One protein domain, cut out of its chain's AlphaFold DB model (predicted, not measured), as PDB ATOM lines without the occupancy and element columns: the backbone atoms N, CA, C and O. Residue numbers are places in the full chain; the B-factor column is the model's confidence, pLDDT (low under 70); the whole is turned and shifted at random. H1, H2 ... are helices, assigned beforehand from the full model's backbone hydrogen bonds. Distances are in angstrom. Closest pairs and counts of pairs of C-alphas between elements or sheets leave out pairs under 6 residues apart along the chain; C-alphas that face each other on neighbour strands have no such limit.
ATOM      1  N   LYS A 108     145.933  87.670   1.109       93.06
ATOM      2  CA  LYS A 108     145.296  86.494   1.744       93.06
ATOM      3  C   LYS A 108     145.867  86.125   3.115       93.06
ATOM      4  O   LYS A 108     145.125  85.643   3.965       93.06
ATOM      5  N   LEU A 109     147.175  86.305   3.328       93.69
ATOM      6  CA  LEU A 109     147.801  86.045   4.627       93.69
ATOM      7  C   LEU A 109     147.263  86.998   5.700       93.69
ATOM      8  O   LEU A 109     146.968  86.557   6.802       93.69
ATOM      9  N   VAL A 110     147.091  88.279   5.367       93.50
ATOM     10  CA  VAL A 110     146.524  89.277   6.282       93.50
ATOM     11  C   VAL A 110     145.079  88.923   6.614       93.50
ATOM     12  O   VAL A 110     144.726  88.917   7.787       93.50
ATOM     13  N   GLY A 111     144.271  88.556   5.611       93.81
ATOM     14  CA  GLY A 111     142.892  88.105   5.826       93.81
ATOM     15  C   GLY A 111     142.804  86.915   6.785       93.81
ATOM     16  O   GLY A 111     142.118  87.003   7.797       93.81
ATOM     17  N   LYS A 112     143.587  85.855   6.542       96.19
ATOM     18  CA  LYS A 112     143.639  84.680   7.432       96.19
ATOM     19  C   LYS A 112     144.046  85.040   8.857       96.19
ATOM     20  O   LYS A 112     143.382  84.623   9.798       96.19
ATOM     21  N   THR A 113     145.100  85.840   9.019       95.69
ATOM     22  CA  THR A 113     145.554  86.280  10.344       95.69
ATOM     23  C   THR A 113     144.471  87.085  11.062       95.69
ATOM     24  O   THR A 113     144.271  86.907  12.258       95.69
ATOM     25  N   LEU A 114     143.750  87.962  10.356       94.00
ATOM     26  CA  LEU A 114     142.641  88.716  10.943       94.00
ATOM     27  C   LEU A 114     141.485  87.798  11.354       94.00
ATOM     28  O   LEU A 114     140.966  87.963  12.453       94.00
ATOM     29  N   ASP A 115     141.121  86.815  10.532       94.12
ATOM     30  CA  ASP A 115     140.060  85.852  10.851       94.12
ATOM     31  C   ASP A 115     140.420  84.984  12.068       94.12
ATOM     32  O   ASP A 115     139.587  84.772  12.956       94.12
ATOM     33  N   GLU A 116     141.671  84.526  12.152       95.94
ATOM     34  CA  GLU A 116     142.204  83.782  13.299       95.94
ATOM     35  C   GLU A 116     142.203  84.640  14.572       95.94
ATOM     36  O   GLU A 116     141.740  84.187  15.620       95.94
ATOM     37  N   LEU A 117     142.642  85.903  14.487       93.25
ATOM     38  CA  LEU A 117     142.622  86.841  15.614       93.25
ATOM     39  C   LEU A 117     141.197  87.156  16.077       93.25
ATOM     40  O   LEU A 117     140.941  87.196  17.278       93.25
ATOM     41  N   VAL A 118     140.260  87.371  15.149       92.00
ATOM     42  CA  VAL A 118     138.850  87.630  15.471       92.00
ATOM     43  C   VAL A 118     138.214  86.409  16.130       92.00
ATOM     44  O   VAL A 118     137.470  86.563  17.098       92.00
ATOM     45  N   SER A 119     138.513  85.207  15.641       94.00
ATOM     46  CA  SER A 119     138.018  83.961  16.235       94.00
ATOM     47  C   SER A 119     138.588  83.764  17.641       94.00
ATOM     48  O   SER A 119     137.825  83.579  18.586       94.00
ATOM     49  N   GLY A 120     139.902  83.946  17.811       92.75
ATOM     50  CA  GLY A 120     140.548  83.883  19.121       92.75
ATOM     51  C   GLY A 120     140.023  84.933  20.105       92.75
ATOM     52  O   GLY A 120     139.846  84.637  21.283       92.75
ATOM     53  N   LEU A 121     139.700  86.143  19.636       90.31
ATOM     54  CA  LEU A 121     139.124  87.194  20.481       90.31
ATOM     55  C   LEU A 121     137.692  86.870  20.929       90.31
ATOM     56  O   LEU A 121     137.305  87.254  22.025       90.31
ATOM     57  N   ARG A 122     136.905  86.168  20.104       88.38
ATOM     58  CA  ARG A 122     135.543  85.728  20.465       88.38
ATOM     59  C   ARG A 122     135.543  84.616  21.511       88.38
ATOM     60  O   ARG A 122     134.592  84.518  22.278       88.38
ATOM     61  N   GLU A 123     136.577  83.782  21.516       90.00
ATOM     62  CA  GLU A 123     136.757  82.703  22.492       90.00
ATOM     63  C   GLU A 123     137.398  83.191  23.803       90.00
ATOM     64  O   GLU A 123     137.227  82.564  24.851       90.00
ATOM     65  N   ALA A 124     138.132  84.304  23.761       86.88
ATOM     66  CA  ALA A 124     138.806  84.877  24.918       86.88
ATOM     67  C   ALA A 124     137.834  85.552  25.903       86.88
ATOM     68  O   ALA A 124     136.829  86.144  25.518       86.88
ATOM     69  N   ASP A 125     138.180  85.523  27.195       82.62
ATOM     70  CA  ASP A 125     137.435  86.237  28.238       82.62
ATOM     71  C   ASP A 125     137.564  87.769  28.049       82.62
ATOM     72  O   ASP A 125     138.683  88.295  28.132       82.62
ATOM     73  N   PRO A 126     136.449  88.510  27.863       76.88
ATOM     74  CA  PRO A 126     136.441  89.969  27.716       76.88
ATOM     75  C   PRO A 126     137.085  90.737  28.873       76.88
ATOM     76  O   PRO A 126     137.498  91.888  28.708       76.88
ATOM     77  N   LEU A 127     137.185  90.132  30.058       75.75
ATOM     78  CA  LEU A 127     137.848  90.745  31.208       75.75
ATOM     79  C   LEU A 127     139.369  90.865  31.024       75.75
ATOM     80  O   LEU A 127     139.986  91.703  31.683       75.75
ATOM     81  N   LEU A 128     139.968  90.078  30.124       80.44
ATOM     82  CA  LEU A 128     141.414  90.061  29.884       80.44
ATOM     83  C   LEU A 128     141.903  91.215  28.999       80.44
ATOM     84  O   LEU A 128     143.082  91.559  29.063       80.44
ATOM     85  N   TYR A 129     141.032  91.819  28.186       80.69
ATOM     86  CA  TYR A 129     141.421  92.806  27.169       80.69
ATOM     87  C   TYR A 129     140.593  94.098  27.222       80.69
ATOM     88  O   TYR A 129     140.233  94.676  26.198       80.69
ATOM     89  N   ARG A 130     140.313  94.596  28.432       82.06
ATOM     90  CA  ARG A 130     139.557  95.842  28.602       82.06
ATOM     91  C   ARG A 130     140.321  97.067  28.083       82.06
ATOM     92  O   ARG A 130     141.478  97.265  28.473       82.06
ATOM     93  N   PRO A 131     139.679  97.921  27.265       88.69
ATOM     94  CA  PRO A 131     140.250  99.201  26.878       88.69
ATOM     95  C   PRO A 131     140.588 100.057  28.103       88.69
ATOM     96  O   PRO A 131     139.857 100.080  29.097       88.69
ATOM     97  N   GLN A 132     141.707 100.777  28.050       88.69
ATOM     98  CA  GLN A 132     142.200 101.545  29.200       88.69
ATOM     99  C   GLN A 132     141.271 102.705  29.574       88.69
ATOM    100  O   GLN A 132     141.235 103.120  30.731       88.69
ATOM    101  N   GLU A 133     140.490 103.211  28.620       88.69
ATOM    102  CA  GLU A 133     139.483 104.240  28.854       88.69
ATOM    103  C   GLU A 133     138.362 103.783  29.798       88.69
ATOM    104  O   GLU A 133     137.781 104.622  30.483       88.69
ATOM    105  N   GLU A 134     138.093 102.475  29.911       88.50
ATOM    106  CA  GLU A 134     137.072 101.948  30.829       88.50
ATOM    107  C   GLU A 134     137.395 102.236  32.298       88.50
ATOM    108  O   GLU A 134     136.483 102.373  33.108       88.50
ATOM    109  N   LEU A 135     138.677 102.400  32.643       86.06
ATOM    110  CA  LEU A 135     139.114 102.752  33.999       86.06
ATOM    111  C   LEU A 135     138.657 104.151  34.425       86.06
ATOM    112  O   LEU A 135     138.571 104.443  35.618       86.06
ATOM    113  N   TYR A 136     138.396 105.017  33.449       90.75
ATOM    114  CA  TYR A 136     138.010 106.409  33.658       90.75
ATOM    115  C   TYR A 136     136.527 106.655  33.368       90.75
ATOM    116  O   TYR A 136     136.032 107.761  33.590       90.75
ATOM    117  N   LEU A 137     135.816 105.644  32.869       90.12
ATOM    118  CA  LEU A 137     134.394 105.717  32.569       90.12
ATOM    119  C   LEU A 137     133.564 105.371  33.806       90.12
ATOM    120  O   LEU A 137     133.940 104.556  34.647       90.12
ATOM    121  N   HIS A 138     132.385 105.985  33.900       90.44
ATOM    122  CA  HIS A 138     131.409 105.597  34.909       90.44
ATOM    123  C   HIS A 138     131.037 104.115  34.711       90.44
ATOM    124  O   HIS A 138     130.793 103.709  33.571       90.44
ATOM    125  N   PRO A 139     130.938 103.297  35.775       85.25
ATOM    126  CA  PRO A 139     130.692 101.859  35.649       85.25
ATOM    127  C   PRO A 139     129.379 101.513  34.935       85.25
ATOM    128  O   PRO A 139     129.253 100.414  34.400       85.25
ATOM    129  N   ASP A 140     128.410 102.430  34.909       86.94
ATOM    130  CA  ASP A 140     127.174 102.247  34.138       86.94
ATOM    131  C   ASP A 140     127.399 102.428  32.626       86.94
ATOM    132  O   ASP A 140     126.852 101.656  31.848       86.94
ATOM    133  N   LEU A 141     128.268 103.360  32.208       86.38
ATOM    134  CA  LEU A 141     128.643 103.548  30.797       86.38
ATOM    135  C   LEU A 141     129.483 102.377  30.278       86.38
ATOM    136  O   LEU A 141     129.373 101.987  29.120       86.38
ATOM    137  N   VAL A 142     130.325 101.809  31.147       84.25
ATOM    138  CA  VAL A 142     131.091 100.593  30.837       84.25
ATOM    139  C   VAL A 142     130.141  99.412  30.627       84.25
ATOM    140  O   VAL A 142     130.264  98.701  29.634       84.25
ATOM    141  N   ARG A 143     129.149  99.237  31.512       81.31
ATOM    142  CA  ARG A 143     128.118  98.194  31.373       81.31
ATOM    143  C   ARG A 143     127.281  98.370  30.104       81.31
ATOM    144  O   ARG A 143     127.109  97.406  29.364       81.31
ATOM    145  N   GLU A 144     126.848  99.597  29.816       82.69
ATOM    146  CA  GLU A 144     126.111  99.939  28.595       82.69
ATOM    147  C   GLU A 144     126.910  99.598  27.327       82.69
ATOM    148  O   GLU A 144     126.394  98.924  26.437       82.69
ATOM    149  N   ARG A 145     128.195  99.978  27.262       80.06
ATOM    150  CA  ARG A 145     129.078  99.638  26.129       80.06
ATOM    151  C   ARG A 145     129.318  98.141  25.964       80.06
ATOM    152  O   ARG A 145     129.480  97.679  24.841       80.06
ATOM    153  N   GLN A 146     129.341  97.394  27.063       77.38
ATOM    154  CA  GLN A 146     129.503  95.939  27.047       77.38
ATOM    155  C   GLN A 146     128.201  95.209  26.674       77.38
ATOM    156  O   GLN A 146     128.181  93.981  26.643       77.38
ATOM    157  N   GLY A 147     127.104  95.936  26.416       69.38
ATOM    158  CA  GLY A 147     125.791  95.340  26.163       69.38
ATOM    159  C   GLY A 147     125.235  94.591  27.377       69.38
ATOM    160  O   GLY A 147     124.236  93.882  27.268       69.38
TER     161      GLY A 147
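AT A GLANCE: This is residues 108 to 147 of the 374 residues of an uncharacterized protein of Auxenochlorella protothecoides (UniProt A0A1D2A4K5). A long helical arm, H1, is joined by a stretch with no named element, residues 124 to 131, to a small loose head in which two short helices, H2 and H3, fold back near each other. Residues 108 to 120 of H1 stick out free of the rest, and this arm makes much of the length. The printed part has 40 residues with three named helices, in the order H1, H2, H3, and no named strand; the class is all helix. It is only just extended, close to loose, with a radius of gyration of the C-alphas of 13.6 A, and it spans 41 by 16 by 16 A.

HOW THE PARTS SIT: H1, residues 108 to 123, touches no helix. It is apart from H2, residues 132 to 136, and also apart from H3, residues 139 to 145. H2 and H3 are close but not clearly touching, with 1 pair of C-alphas within 8 A; their closest C-alphas, those of Glu 134 and Val 142, are 6.1 A apart, and their centres are 10.8 A apart. Residues 135 to 141, of which 139 to 141 belong to H3, stand free. In H1 and H3 every O i to N i+4 pair is within hydrogen-bond range; in H2 it is 0 of 1, beside 2 of 2 O i to N i+3 pairs.

IN THESE COORDINATES: H1 begins at C-alpha 108, at (145.296, 86.494, 1.744), and runs 22.8 A to C-alpha 123, at (136.757, 82.703, 22.492). H2 measures 7.8 A from C-alpha 132 to C-alpha 136. H3 measures 9.9 A and ends at C-alpha 145, at (129.078, 99.638, 26.129).

THE WHOLE: The two C-alphas farthest apart, those of Lys 108 and His 138, are 40.7 A apart. The printed part has no cut. The link from H1 to H2 is short, with 8 residues, and the link from H2 to H3 is tight, with 2. The mean pLDDT of the printed part is 87.5, and one residue, Gly 147, is under 70.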